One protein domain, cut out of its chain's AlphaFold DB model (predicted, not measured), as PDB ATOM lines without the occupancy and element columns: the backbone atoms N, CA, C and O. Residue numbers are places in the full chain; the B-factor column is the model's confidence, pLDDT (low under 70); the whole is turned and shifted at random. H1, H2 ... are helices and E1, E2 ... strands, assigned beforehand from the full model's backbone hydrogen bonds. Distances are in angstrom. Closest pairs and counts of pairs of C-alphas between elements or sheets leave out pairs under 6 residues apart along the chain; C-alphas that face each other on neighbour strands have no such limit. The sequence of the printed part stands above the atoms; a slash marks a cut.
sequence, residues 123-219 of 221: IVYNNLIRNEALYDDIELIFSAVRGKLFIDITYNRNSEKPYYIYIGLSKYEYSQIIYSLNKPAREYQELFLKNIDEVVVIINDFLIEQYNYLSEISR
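AT A GLANCE: This is residues 123 to 219 of the 221 residues of an uncharacterized protein of Chryseobacterium sp. AG363 (UniProt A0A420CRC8). A twisted antiparallel sheet has two helices over one face, H1 running along the strands and H2 across them at one end; the other face has no named helix. The long strand E2 folds back on itself, and the short strand E1 sits at one edge. The printed part has 97 residues, in the order E1 E2 E3 E4 H1 H2, which is also the sheet's order for its four strands; the class is mixed, helices and strands. It is compact, with a radius of gyration of the C-alphas of 13.2 A and spans of 34 by 28 by 21 A.

IN THESE COORDINATES: E1, residues 123 to 126, begins at C-alpha 123 (-20.239, -46.272, -32.127). E2, residues 138 to 156, bends by 174 degrees at residue 149, and its first and last C-alphas are 4.6 A apart. E3, residues 163 to 174, spans 23.7 A and bends by 102 degrees at residue 171. E4, residues 185 to 193, spans 20.9 A. H1, residues 196 to 208, spans 18.3 A; H2, residues 210 to 217, ends at C-alpha 217 (-28.441, -25.047, -30.583).

HOW THE PARTS SIT: The strands form a meander, each the antiparallel neighbour of the one before, in three hairpins. Within hydrogen-bond range are N 143 and O 125 at 2.8 A for E1 and E2, N 152 and O 166 at 2.8 A for E2 and E3, and N 165 and O 191 at 2.8 A for E3 and E4. H1 is on the sheet, over E2 and E3, at a height of 9.5 A. H2 is on the same face at 9.0 A, over E3 and only just over E4, with 3 C-alphas falling on it. In H1 each O i to N i+4 pair is within range, in H2 2 of 4.

THE WHOLE: The C-alphas of Leu 134 and Arg 219, the two farthest apart, are 38.1 A apart. The printed part has no cut, and the link E1 to E2 is long. Residues 175 to 184 and 211 to 219 have pLDDT under 70.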
ATOM      1  N   ILE A 123     -21.419 -46.546 -32.943       94.12
ATOM      2  CA  ILE A 123     -20.239 -46.272 -32.127       94.12
ATOM      3  C   ILE A 123     -19.016 -46.399 -33.026       94.12
ATOM      4  O   ILE A 123     -18.641 -47.492 -33.436       94.12
ATOM      5  N   VAL A 124     -18.391 -45.277 -33.364       92.25
ATOM      6  CA  VAL A 124     -17.199 -45.236 -34.226       92.25
ATOM      7  C   VAL A 124     -15.968 -45.646 -33.424       92.25
ATOM      8  O   VAL A 124     -15.170 -46.479 -33.859       92.25
ATOM      9  N   TYR A 125     -15.841 -45.091 -32.222       93.00
ATOM     10  CA  TYR A 125     -14.735 -45.342 -31.313       93.00
ATOM     11  C   TYR A 125     -15.232 -45.296 -29.868       93.00
ATOM     12  O   TYR A 125     -16.024 -44.424 -29.513       93.00
ATOM     13  N   ASN A 126     -14.766 -46.222 -29.032       95.25
ATOM     14  CA  ASN A 126     -15.070 -46.211 -27.608       95.25
ATOM     15  C   ASN A 126     -13.886 -46.733 -26.794       95.25
ATOM     16  O   ASN A 126     -13.510 -47.907 -26.892       95.25
ATOM     17  N   ASN A 127     -13.325 -45.840 -25.991       95.44
ATOM     18  CA  ASN A 127     -12.338 -46.111 -24.960       95.44
ATOM     19  C   ASN A 127     -12.762 -45.476 -23.625       95.44
ATOM     20  O   ASN A 127     -11.923 -45.264 -22.765       95.44
ATOM     21  N   LEU A 128     -14.052 -45.164 -23.429       94.31
ATOM     22  CA  LEU A 128     -14.537 -44.588 -22.172       94.31
ATOM     23  C   LEU A 128     -14.378 -45.585 -21.032       94.31
ATOM     24  O   LEU A 128     -15.117 -46.563 -20.932       94.31
ATOM     25  N   ILE A 129     -13.445 -45.296 -20.141       94.00
ATOM     26  CA  ILE A 129     -13.124 -46.056 -18.938       94.00
ATOM     27  C   ILE A 129     -13.078 -45.112 -17.733       94.00
ATOM     28  O   ILE A 129     -12.910 -43.900 -17.870       94.00
ATOM     29  N   ARG A 130     -13.219 -45.663 -16.522       90.00
ATOM     30  CA  ARG A 130     -13.144 -44.863 -15.283       90.00
ATOM     31  C   ARG A 130     -11.715 -44.496 -14.887       90.00
ATOM     32  O   ARG A 130     -11.516 -43.530 -14.160       90.00
ATOM     33  N   ASN A 131     -10.733 -45.285 -15.314       89.12
ATOM     34  CA  ASN A 131      -9.337 -45.080 -14.955       89.12
ATOM     35  C   ASN A 131      -8.637 -44.162 -15.969       89.12
ATOM     36  O   ASN A 131      -8.038 -44.635 -16.931       89.12
ATOM     37  N   GLU A 132      -8.688 -42.852 -15.727       86.19
ATOM     38  CA  GLU A 132      -8.124 -41.826 -16.622       86.19
ATOM     39  C   GLU A 132      -6.602 -41.916 -16.804       86.19
ATOM     40  O   GLU A 132      -6.052 -41.391 -17.770       86.19
ATOM     41  N   ALA A 133      -5.895 -42.593 -15.891       86.50
ATOM     42  CA  ALA A 133      -4.447 -42.769 -15.987       86.50
ATOM     43  C   ALA A 133      -4.025 -43.582 -17.222       86.50
ATOM     44  O   ALA A 133      -2.860 -43.540 -17.609       86.50
ATOM     45  N   LEU A 134      -4.963 -44.320 -17.823       89.00
ATOM     46  CA  LEU A 134      -4.740 -45.108 -19.031       89.00
ATOM     47  C   LEU A 134      -4.927 -44.305 -20.326       89.00
ATOM     48  O   LEU A 134      -4.649 -44.856 -21.387       89.00
ATOM     49  N   TYR A 135      -5.375 -43.046 -20.252       93.06
ATOM     50  CA  TYR A 135      -5.462 -42.179 -21.424       93.06
ATOM     51  C   TYR A 135      -4.112 -41.559 -21.790       93.06
ATOM     52  O   TYR A 135      -3.277 -41.287 -20.918       93.06
ATOM     53  N   ASP A 136      -3.928 -41.278 -23.076       92.94
ATOM     54  CA  ASP A 136      -2.850 -40.415 -23.558       92.94
ATOM     55  C   ASP A 136      -3.107 -38.941 -23.177       92.94
ATOM     56  O   ASP A 136      -4.198 -38.555 -22.748       92.94
ATOM     57  N   ASP A 137      -2.087 -38.085 -23.311       93.12
ATOM     58  CA  ASP A 137      -2.179 -36.676 -22.895       93.12
ATOM     59  C   ASP A 137      -3.279 -35.903 -23.639       93.12
ATOM     60  O   ASP A 137      -3.921 -35.037 -23.043       93.12
ATOM     61  N   ILE A 138      -3.493 -36.217 -24.922       94.88
ATOM     62  CA  ILE A 138      -4.623 -35.754 -25.733       94.88
ATOM     63  C   ILE A 138      -5.142 -36.949 -26.533       94.88
ATOM     64  O   ILE A 138      -4.452 -37.437 -27.427       94.88
ATOM     65  N   GLU A 139      -6.360 -37.398 -26.244       94.38
ATOM     66  CA  GLU A 139      -6.923 -38.620 -26.829       94.38
ATOM     67  C   GLU A 139      -8.407 -38.450 -27.158       94.38
ATOM     68  O   GLU A 139      -9.184 -38.005 -26.317       94.38
ATOM     69  N   LEU A 140      -8.833 -38.848 -28.361       94.44
ATOM     70  CA  LEU A 140     -10.252 -39.071 -28.645       94.44
ATOM     71  C   LEU A 140     -10.679 -40.351 -27.924       94.44
ATOM     72  O   LEU A 140     -10.311 -41.436 -28.355       94.44
ATOM     73  N   ILE A 141     -11.474 -40.234 -26.865       95.75
ATOM     74  CA  ILE A 141     -11.884 -41.371 -26.026       95.75
ATOM     75  C   ILE A 141     -13.260 -41.930 -26.410       95.75
ATOM     76  O   ILE A 141     -13.585 -43.067 -26.075       95.75
ATOM     77  N   PHE A 142     -14.079 -41.166 -27.137       96.00
ATOM     78  CA  PHE A 142     -15.387 -41.617 -27.615       96.00
ATOM     79  C   PHE A 142     -15.795 -40.902 -28.893       96.00
ATOM     80  O   PHE A 142     -15.582 -39.697 -29.030       96.00
ATOM     81  N   SER A 143     -16.437 -41.635 -29.797       94.44
ATOM     82  CA  SER A 143     -17.082 -41.076 -30.976       94.44
ATOM     83  C   SER A 143     -18.285 -41.918 -31.382       94.44
ATOM     84  O   SER A 143     -18.168 -43.137 -31.539       94.44
ATOM     85  N   ALA A 144     -19.428 -41.271 -31.599       93.50
ATOM     86  CA  ALA A 144     -20.628 -41.912 -32.126       93.50
ATOM     87  C   ALA A 144     -21.359 -41.016 -33.132       93.50
ATOM     88  O   ALA A 144     -21.281 -39.786 -33.066       93.50
ATOM     89  N   VAL A 145     -22.071 -41.641 -34.074       91.44
ATOM     90  CA  VAL A 145     -22.818 -40.961 -35.142       91.44
ATOM     91  C   VAL A 145     -24.199 -41.578 -35.378       91.44
ATOM     92  O   VAL A 145     -24.399 -42.776 -35.186       91.44
ATOM     93  N   ARG A 146     -25.149 -40.746 -35.816       88.69
ATOM     94  CA  ARG A 146     -26.495 -41.145 -36.263       88.69
ATOM     95  C   ARG A 146     -26.946 -40.228 -37.395       88.69
ATOM     96  O   ARG A 146     -27.353 -39.089 -37.157       88.69
ATOM     97  N   GLY A 147     -26.881 -40.702 -38.638       85.44
ATOM     98  CA  GLY A 147     -27.156 -39.857 -39.801       85.44
ATOM     99  C   GLY A 147     -26.224 -38.642 -39.803       85.44
ATOM    100  O   GLY A 147     -25.015 -38.794 -39.929       85.44
ATOM    101  N   LYS A 148     -26.760 -37.430 -39.622       86.19
ATOM    102  CA  LYS A 148     -25.938 -36.205 -39.508       86.19
ATOM    103  C   LYS A 148     -25.463 -35.905 -38.090       86.19
ATOM    104  O   LYS A 148     -24.575 -35.067 -37.932       86.19
ATOM    105  N   LEU A 149     -26.050 -36.533 -37.075       88.62
ATOM    106  CA  LEU A 149     -25.707 -36.287 -35.681       88.62
ATOM    107  C   LEU A 149     -24.369 -36.923 -35.330       88.62
ATOM    108  O   LEU A 149     -24.051 -38.013 -35.809       88.62
ATOM    109  N   PHE A 150     -23.614 -36.254 -34.468       90.50
ATOM    110  CA  PHE A 150     -22.378 -36.784 -33.917       90.50
ATOM    111  C   PHE A 150     -22.169 -36.341 -32.467       90.50
ATOM    112  O   PHE A 150     -22.668 -35.299 -32.037       90.50
ATOM    113  N   ILE A 151     -21.381 -37.138 -31.751       92.75
ATOM    114  CA  ILE A 151     -20.769 -36.815 -30.465       92.75
ATOM    115  C   ILE A 151     -19.318 -37.285 -30.495       92.75
ATOM    116  O   ILE A 151     -19.059 -38.442 -30.820       92.75
ATOM    117  N   ASP A 152     -18.394 -36.392 -30.163       93.81
ATOM    118  CA  ASP A 152     -16.969 -36.668 -30.000       93.81
ATOM    119  C   ASP A 152     -16.517 -36.201 -28.624       93.81
ATOM    120  O   ASP A 152     -16.928 -35.142 -28.148       93.81
ATOM    121  N   ILE A 153     -15.668 -36.991 -27.977       95.94
ATOM    122  CA  ILE A 153     -15.157 -36.675 -26.647       95.94
ATOM    123  C   ILE A 153     -13.656 -36.856 -26.655       95.94
ATOM    124  O   ILE A 153     -13.156 -37.952 -26.906       95.94
ATOM    125  N   THR A 154     -12.947 -35.771 -26.377       96.38
ATOM    126  CA  THR A 154     -11.491 -35.752 -26.262       96.38
ATOM    127  C   THR A 154     -11.106 -35.541 -24.807       96.38
ATOM    128  O   THR A 154     -11.598 -34.617 -24.160       96.38
ATOM    129  N   TYR A 155     -10.224 -36.392 -24.297       97.00
ATOM    130  CA  TYR A 155      -9.539 -36.182 -23.033       97.00
ATOM    131  C   TYR A 155      -8.290 -35.330 -23.261       97.00
ATOM    132  O   TYR A 155      -7.548 -35.566 -24.211       97.00
ATOM    133  N   ASN A 156      -8.051 -34.352 -22.395       96.00
ATOM    134  CA  ASN A 156      -6.820 -33.575 -22.342       96.00
ATOM    135  C   ASN A 156      -6.338 -33.473 -20.894       96.00
ATOM    136  O   ASN A 156      -6.875 -32.690 -20.107       96.00
ATOM    137  N   ARG A 157      -5.282 -34.221 -20.566       93.81
ATOM    138  CA  ARG A 157      -4.724 -34.323 -19.208       93.81
ATOM    139  C   ARG A 157      -4.305 -32.976 -18.618       93.81
ATOM    140  O   ARG A 157      -4.362 -32.787 -17.408       93.81
ATOM    141  N   ASN A 158      -3.878 -32.041 -19.464       92.00
ATOM    142  CA  ASN A 158      -3.302 -30.764 -19.040       92.00
ATOM    143  C   ASN A 158      -4.349 -29.646 -18.868       92.00
ATOM    144  O   ASN A 158      -3.984 -28.494 -18.638       92.00
ATOM    145  N   SER A 159      -5.640 -29.960 -18.995       92.81
ATOM    146  CA  SER A 159      -6.742 -29.009 -18.822       92.81
ATOM    147  C   SER A 159      -7.379 -29.135 -17.434       92.81
ATOM    148  O   SER A 159      -7.591 -30.235 -16.934       92.81
ATOM    149  N   GLU A 160      -7.792 -28.012 -16.833       93.75
ATOM    150  CA  GLU A 160      -8.592 -28.012 -15.590       93.75
ATOM    151  C   GLU A 160      -9.955 -28.709 -15.745       93.75
ATOM    152  O   GLU A 160     -10.588 -29.111 -14.764       93.75
ATOM    153  N   LYS A 161     -10.433 -28.790 -16.989       96.19
ATOM    154  CA  LYS A 161     -11.627 -29.516 -17.414       96.19
ATOM    155  C   LYS A 161     -11.186 -30.475 -18.520       96.19
ATOM    156  O   LYS A 161     -11.174 -30.069 -19.688       96.19
ATOM    157  N   PRO A 162     -10.712 -31.678 -18.161       95.88
ATOM    158  CA  PRO A 162     -10.008 -32.547 -19.093       95.88
ATOM    159  C   PRO A 162     -10.921 -33.156 -20.154       95.88
ATOM    160  O   PRO A 162     -10.432 -33.573 -21.194       95.88
ATOM    161  N   TYR A 163     -12.236 -33.169 -19.942       97.31
ATOM    162  CA  TYR A 163     -13.185 -33.721 -20.901       97.31
ATOM    163  C   TYR A 163     -13.762 -32.629 -21.787       97.31
ATOM    164  O   TYR A 163     -14.567 -31.812 -21.337       97.31
ATOM    165  N   TYR A 164     -13.375 -32.650 -23.055       96.12
ATOM    166  CA  TYR A 164     -13.949 -31.814 -24.095       96.12
ATOM    167  C   TYR A 164     -14.975 -32.617 -24.892       96.12
ATOM    168  O   TYR A 164     -14.624 -33.599 -25.543       96.12
ATOM    169  N   ILE A 165     -16.238 -32.203 -24.829       95.00
ATOM    170  CA  ILE A 165     -17.345 -32.822 -25.558       95.00
ATOM    171  C   ILE A 165     -17.743 -31.910 -26.713       95.00
ATOM    172  O   ILE A 165     -18.040 -30.730 -26.515       95.00
ATOM    173  N   TYR A 166     -17.813 -32.495 -27.901       92.12
ATOM    174  CA  TYR A 166     -18.224 -31.858 -29.139       92.12
ATOM    175  C   TYR A 166     -19.431 -32.603 -29.718       92.12
ATOM    176  O   TYR A 166     -19.304 -33.734 -30.184       92.12
ATOM    177  N   ILE A 167     -20.612 -31.985 -29.667       91.06
ATOM    178  CA  ILE A 167     -21.872 -32.570 -30.154       91.06
ATOM    179  C   ILE A 167     -22.497 -31.688 -31.219       91.06
ATOM    180  O   ILE A 167     -22.411 -30.462 -31.144       91.06
ATOM    181  N   GLY A 168     -23.171 -32.285 -32.197       88.00
ATOM    182  CA  GLY A 168     -23.882 -31.479 -33.177       88.00
ATOM    183  C   GLY A 168     -24.384 -32.215 -34.403       88.00
ATOM    184  O   GLY A 168     -24.472 -33.440 -34.457       88.00
ATOM    185  N   LEU A 169     -24.716 -31.405 -35.403       87.25
ATOM    186  CA  LEU A 169     -25.124 -31.796 -36.740       87.25
ATOM    187  C   LEU A 169     -23.996 -31.488 -37.713       87.25
ATOM    188  O   LEU A 169     -23.526 -30.358 -37.832       87.25
ATOM    189  N   SER A 170     -23.591 -32.490 -38.468       84.88
ATOM    190  CA  SER A 170     -22.655 -32.348 -39.577       84.88
ATOM    191  C   SER A 170     -23.354 -31.902 -40.863       84.88
ATOM    192  O   SER A 170     -24.574 -32.015 -41.023       84.88
ATOM    193  N   LYS A 171     -22.576 -31.373 -41.814       80.44
ATOM    194  CA  LYS A 171     -23.094 -30.999 -43.142       80.44
ATOM    195  C   LYS A 171     -23.532 -32.210 -43.976       80.44
ATOM    196  O   LYS A 171     -24.479 -32.087 -44.754       80.44
ATOM    197  N   TYR A 172     -22.874 -33.355 -43.801       79.00
ATOM    198  CA  TYR A 172     -23.073 -34.576 -44.588       79.00
ATOM    199  C   TYR A 172     -23.515 -35.732 -43.696       79.00
ATOM    200  O   TYR A 172     -23.183 -35.758 -42.523       79.00
ATOM    201  N   GLU A 173     -24.259 -36.693 -44.236       73.88
ATOM    202  CA  GLU A 173     -24.615 -37.889 -43.467       73.88
ATOM    203  C   GLU A 173     -23.404 -38.801 -43.275       73.88
ATOM    204  O   GLU A 173     -22.675 -39.094 -44.224       73.88
ATOM    205  N   TYR A 174     -23.224 -39.288 -42.050       70.88
ATOM    206  CA  TYR A 174     -22.349 -40.412 -41.762       70.88
ATOM    207  C   TYR A 174     -23.138 -41.690 -42.018       70.88
ATOM    208  O   TYR A 174     -23.944 -42.120 -41.196       70.88
ATOM    209  N   SER A 175     -22.925 -42.285 -43.186       58.38
ATOM    210  CA  SER A 175     -23.527 -43.568 -43.551       58.38
ATOM    211  C   SER A 175     -22.682 -44.776 -43.123       58.38
ATOM    212  O   SER A 175     -23.116 -45.908 -43.306       58.38
ATOM    213  N   GLN A 176     -21.466 -44.568 -42.591       58.62
ATOM    214  CA  GLN A 176     -20.492 -45.632 -42.303       58.62
ATOM    215  C   GLN A 176     -19.548 -45.256 -41.146       58.62
ATOM    216  O   GLN A 176     -19.479 -44.094 -40.738       58.62
ATOM    217  N   ILE A 177     -18.763 -46.231 -40.659       56.56
ATOM    218  CA  ILE A 177     -17.612 -45.978 -39.778       56.56
ATOM    219  C   ILE A 177     -16.538 -45.242 -40.588       56.56
ATOM    220  O   ILE A 177     -15.635 -45.843 -41.172       56.56
ATOM    221  N   ILE A 178     -16.648 -43.923 -40.654       57.41
ATOM    222  CA  ILE A 178     -15.650 -43.068 -41.285       57.41
ATOM    223  C   ILE A 178     -14.706 -42.599 -40.174       57.41
ATOM    224  O   ILE A 178     -14.964 -41.604 -39.503       57.41
ATOM    225  N   TYR A 179     -13.619 -43.348 -39.955       49.78
ATOM    226  CA  TYR A 179     -12.574 -43.008 -38.970       49.78
ATOM    227  C   TYR A 179     -11.851 -41.697 -39.286       49.78
ATOM    228  O   TYR A 179     -11.296 -41.051 -38.404       49.78
ATOM    229  N   SER A 180     -11.850 -41.305 -40.555       45.56
ATOM    230  CA  SER A 180     -11.195 -40.104 -41.038       45.56
ATOM    231  C   SER A 180     -12.133 -39.375 -41.974       45.56
ATOM    232  O   SER A 180     -12.430 -39.894 -43.043       45.56
ATOM    233  N   LEU A 181     -12.567 -38.185 -41.592       48.25
ATOM    234  CA  LEU A 181     -12.815 -37.047 -42.472       48.25
ATOM    235  C   LEU A 181     -13.265 -35.918 -41.557       48.25
ATOM    236  O   LEU A 181     -14.084 -36.143 -40.667       48.25
ATOM    237  N   ASN A 182     -12.695 -34.728 -41.761       55.16
ATOM    238  CA  ASN A 182     -13.216 -33.472 -41.230       55.16
ATOM    239  C   ASN A 182     -14.732 -33.581 -41.070       55.16
ATOM    240  O   ASN A 182     -15.419 -33.879 -42.048       55.16
ATOM    241  N   LYS A 183     -15.228 -33.370 -39.853       63.16
ATOM    242  CA  LYS A 183     -16.653 -33.323 -39.550       63.16
ATOM    243  C   LYS A 183     -17.081 -31.861 -39.617       63.16
ATOM    244  O   LYS A 183     -17.178 -31.237 -38.564       63.16
ATOM    245  N   PRO A 184     -17.253 -31.233 -40.803       67.75
ATOM    246  CA  PRO A 184     -17.660 -29.843 -40.838       67.75
ATOM    247  C   PRO A 184     -19.051 -29.767 -40.220       67.75
ATOM    248  O   PRO A 184     -20.040 -30.201 -40.822       67.75
ATOM    249  N   ALA A 185     -19.113 -29.248 -39.001       73.12
ATOM    250  CA  ALA A 185     -20.373 -29.040 -38.338       73.12
ATOM    251  C   ALA A 185     -21.160 -27.964 -39.088       73.12
ATOM    252  O   ALA A 185     -20.617 -26.983 -39.606       73.12
ATOM    253  N   ARG A 186     -22.459 -28.203 -39.195       75.62
ATOM    254  CA  ARG A 186     -23.448 -27.192 -39.541       75.62
ATOM    255  C   ARG A 186     -23.845 -26.422 -38.285       75.62
ATOM    256  O   ARG A 186     -23.887 -25.202 -38.316       75.62
ATOM    257  N   GLU A 187     -24.104 -27.156 -37.209       82.19
ATOM    258  CA  GLU A 187     -24.612 -26.677 -35.925       82.19
ATOM    259  C   GLU A 187     -23.964 -27.535 -34.837       82.19
ATOM    260  O   GLU A 187     -23.916 -28.757 -34.986       82.19
ATOM    261  N   TYR A 188     -23.419 -26.927 -33.784       84.62
ATOM    262  CA  TYR A 188     -22.706 -27.670 -32.745       84.62
ATOM    263  C   TYR A 188     -22.726 -26.968 -31.390       84.62
ATOM    264  O   TYR A 188     -22.992 -25.771 -31.285       84.62
ATOM    265  N   GLN A 189     -22.393 -27.739 -30.361       87.94
ATOM    266  CA  GLN A 189     -22.163 -27.286 -29.002       87.94
ATOM    267  C   GLN A 189     -20.875 -27.903 -28.459       87.94
ATOM    268  O   GLN A 189     -20.539 -29.056 -28.736       87.94
ATOM    269  N   GLU A 190     -20.181 -27.106 -27.656       91.06
ATOM    270  CA  GLU A 190     -18.954 -27.469 -26.962       91.06
ATOM    271  C   GLU A 190     -19.200 -27.445 -25.454       91.06
ATOM    272  O   GLU A 190     -19.755 -26.479 -24.920       91.06
ATOM    273  N   LEU A 191     -18.790 -28.506 -24.762       93.12
ATOM    274  CA  LEU A 191     -18.845 -28.601 -23.306       93.12
ATOM    275  C   LEU A 191     -17.474 -29.003 -22.767       93.12
ATOM    276  O   LEU A 191     -16.776 -29.831 -23.346       93.12
ATOM    277  N   PHE A 192     -17.123 -28.438 -21.616       95.75
ATOM    278  CA  PHE A 192     -15.905 -28.771 -20.886       95.75
ATOM    279  C   PHE A 192     -16.299 -29.246 -19.493       95.75
ATOM    280  O   PHE A 192     -16.877 -28.471 -18.717       95.75
ATOM    281  N   LEU A 193     -15.990 -30.502 -19.183       95.62
ATOM    282  CA  LEU A 193     -16.381 -31.171 -17.942       95.62
ATOM    283  C   LEU A 193     -15.162 -31.613 -17.137       95.62
ATOM    284  O   LEU A 193     -14.055 -31.756 -17.664       95.62
ATOM    285  N   LYS A 194     -15.377 -31.798 -15.832       94.56
ATOM    286  CA  LYS A 194     -14.318 -32.216 -14.906       94.56
ATOM    287  C   LYS A 194     -14.312 -33.715 -14.669       94.56
ATOM    288  O   LYS A 194     -13.250 -34.260 -14.405       94.56
ATOM    289  N   ASN A 195     -15.476 -34.357 -14.729       92.25
ATOM    290  CA  ASN A 195     -15.640 -35.738 -14.298       92.25
ATOM    291  C   ASN A 195     -16.271 -36.600 -15.399       92.25
ATOM    292  O   ASN A 195     -17.242 -36.199 -16.042       92.25
ATOM    293  N   ILE A 196     -15.749 -37.815 -15.558       93.56
ATOM    294  CA  ILE A 196     -16.289 -38.847 -16.444       93.56
ATOM    295  C   ILE A 196     -17.764 -39.189 -16.170       93.56
ATOM    296  O   ILE A 196     -18.504 -39.486 -17.099       93.56
ATOM    297  N   ASP A 197     -18.237 -39.117 -14.926       91.81
ATOM    298  CA  ASP A 197     -19.641 -39.373 -14.592       91.81
ATOM    299  C   ASP A 197     -20.569 -38.325 -15.224       91.81
ATOM    300  O   ASP A 197     -21.629 -38.676 -15.739       91.81
ATOM    301  N   GLU A 198     -20.154 -37.053 -15.264       93.00
ATOM    302  CA  GLU A 198     -20.897 -35.989 -15.955       93.00
ATOM    303  C   GLU A 198     -20.915 -36.245 -17.467       93.00
ATOM    304  O   GLU A 198     -21.945 -36.092 -18.120       93.00
ATOM    305  N   VAL A 199     -19.785 -36.697 -18.019       93.81
ATOM    306  CA  VAL A 199     -19.664 -37.073 -19.432       93.81
ATOM    307  C   VAL A 199     -20.645 -38.193 -19.785       93.81
ATOM    308  O   VAL A 199     -21.335 -38.111 -20.797       93.81
ATOM    309  N   VAL A 200     -20.746 -39.224 -18.945       92.69
ATOM    310  CA  VAL A 200     -21.639 -40.376 -19.158       92.69
ATOM    311  C   VAL A 200     -23.110 -39.970 -19.122       92.69
ATOM    312  O   VAL A 200     -23.895 -40.494 -19.913       92.69
ATOM    313  N   VAL A 201     -23.484 -39.031 -18.248       90.62
ATOM    314  CA  VAL A 201     -24.838 -38.452 -18.236       90.62
ATOM    315  C   VAL A 201     -25.122 -37.769 -19.572       90.62
ATOM    316  O   VAL A 201     -26.093 -38.131 -20.230       90.62
ATOM    317  N   ILE A 202     -24.230 -36.884 -20.032       90.94
ATOM    318  CA  ILE A 202     -24.390 -36.200 -21.324       90.94
ATOM    319  C   ILE A 202     -24.486 -37.194 -22.485       90.94
ATOM    320  O   ILE A 202     -25.334 -37.018 -23.355       90.94
ATOM    321  N   ILE A 203     -23.661 -38.248 -22.510       92.25
ATOM    322  CA  ILE A 203     -23.746 -39.283 -23.549       92.25
ATOM    323  C   ILE A 203     -25.118 -39.950 -23.510       92.25
ATOM    324  O   ILE A 203     -25.812 -39.947 -24.518       92.25
ATOM    325  N   ASN A 204     -25.523 -40.521 -22.376       90.50
ATOM    326  CA  ASN A 204     -26.779 -41.272 -22.300       90.50
ATOM    327  C   ASN A 204     -27.983 -40.391 -22.659       90.50
ATOM    328  O   ASN A 204     -28.835 -40.812 -23.443       90.50
ATOM    329  N   ASP A 205     -28.011 -39.161 -22.150       87.94
ATOM    330  CA  ASP A 205     -29.064 -38.197 -22.449       87.94
ATOM    331  C   ASP A 205     -29.054 -37.817 -23.931       87.94
ATOM    332  O   ASP A 205     -30.106 -37.775 -24.559       87.94
ATOM    333  N   PHE A 206     -27.886 -37.578 -24.531       88.81
ATOM    334  CA  PHE A 206     -27.806 -37.234 -25.949       88.81
ATOM    335  C   PHE A 206     -28.168 -38.411 -26.851       88.81
ATOM    336  O   PHE A 206     -28.814 -38.212 -27.876       88.81
ATOM    337  N   LEU A 207     -27.791 -39.640 -26.499       86.94
ATOM    338  CA  LEU A 207     -28.094 -40.804 -27.323       86.94
ATOM    339  C   LEU A 207     -29.595 -41.139 -27.303       86.94
ATOM    340  O   LEU A 207     -30.125 -41.529 -28.348       86.94
ATOM    341  N   ILE A 208     -30.284 -40.920 -26.175       81.75
ATOM    342  CA  ILE A 208     -31.719 -41.210 -25.994       81.75
ATOM    343  C   ILE A 208     -32.608 -40.000 -26.336       81.75
ATOM    344  O   ILE A 208     -33.576 -40.131 -27.083       81.75
ATOM    345  N   GLU A 209     -32.289 -38.815 -25.819       73.75
ATOM    346  CA  GLU A 209     -33.137 -37.610 -25.810       73.75
ATOM    347  C   GLU A 209     -32.559 -36.465 -26.670       73.75
ATOM    348  O   GLU A 209     -32.515 -35.294 -26.284       73.75
ATOM    349  N   GLN A 210     -32.156 -36.799 -27.898       70.88
ATOM    350  CA  GLN A 210     -31.479 -35.922 -28.878       70.88
ATOM    351  C   GLN A 210     -32.136 -34.548 -29.080       70.88
ATOM    352  O   GLN A 210     -31.455 -33.548 -29.314       70.88
ATOM    353  N   TYR A 211     -33.469 -34.491 -29.006       62.06
ATOM    354  CA  TYR A 211     -34.249 -33.284 -29.283       62.06
ATOM    355  C   TYR A 211     -33.934 -32.136 -28.312       62.06
ATOM    356  O   TYR A 211     -33.908 -30.974 -28.725       62.06
ATOM    357  N   ASN A 212     -33.634 -32.451 -27.049       63.19
ATOM    358  CA  ASN A 212     -33.345 -31.445 -26.026       63.19
ATOM    359  C   ASN A 212     -32.078 -30.653 -26.382       63.19
ATOM    360  O   ASN A 212     -32.102 -29.425 -26.384       63.19
ATOM    361  N   TYR A 213     -31.027 -31.346 -26.824       64.12
ATOM    362  CA  TYR A 213     -29.743 -30.742 -27.183       64.12
ATOM    363  C   TYR A 213     -29.800 -29.935 -28.488       64.12
ATOM    364  O   TYR A 213     -29.215 -28.859 -28.585       64.12
ATOM    365  N   LEU A 214     -30.548 -30.396 -29.492       64.06
ATOM    366  CA  LEU A 214     -30.663 -29.686 -30.774       64.06
ATOM    367  C   LEU A 214     -31.538 -28.427 -30.681       64.06
ATOM    368  O   LEU A 214     -31.281 -27.435 -31.368       64.06
ATOM    369  N   SER A 215     -32.554 -28.437 -29.812       58.09
ATOM    370  CA  SER A 215     -33.440 -27.285 -29.619       58.09
ATOM    371  C   SER A 215     -32.720 -26.069 -29.015       58.09
ATOM    372  O   SER A 215     -33.042 -24.931 -29.363       58.09
ATOM    373  N   GLU A 216     -31.708 -26.299 -28.171       55.94
ATOM    374  CA  GLU A 216     -30.867 -25.246 -27.593       55.94
ATOM    375  C   GLU A 216     -29.874 -24.662 -28.603       55.94
ATOM    376  O   GLU A 216     -29.597 -23.460 -28.563       55.94
ATOM    377  N   ILE A 217     -29.386 -25.479 -29.544       53.59
ATOM    378  CA  ILE A 217     -28.441 -25.047 -30.583       53.59
ATOM    379  C   ILE A 217     -29.106 -24.061 -31.559       53.59
ATOM    380  O   ILE A 217     -28.524 -23.015 -31.843       53.59
ATOM    381  N   SER A 218     -30.354 -24.306 -31.986       47.00
ATOM    382  CA  SER A 218     -31.048 -23.406 -32.934       47.00
ATOM    383  C   SER A 218     -31.391 -22.018 -32.367       47.00
ATOM    384  O   SER A 218     -31.693 -21.099 -33.121       47.00
ATOM    385  N   ARG A 219     -31.351 -21.844 -31.038       44.19
ATOM    386  CA  ARG A 219     -31.654 -20.563 -30.370       44.19
ATOM    387  C   ARG A 219     -30.446 -19.634 -30.238       44.19
ATOM    388  O   ARG A 219     -30.624 -18.491 -29.822       44.19
TER     389      ARG A 219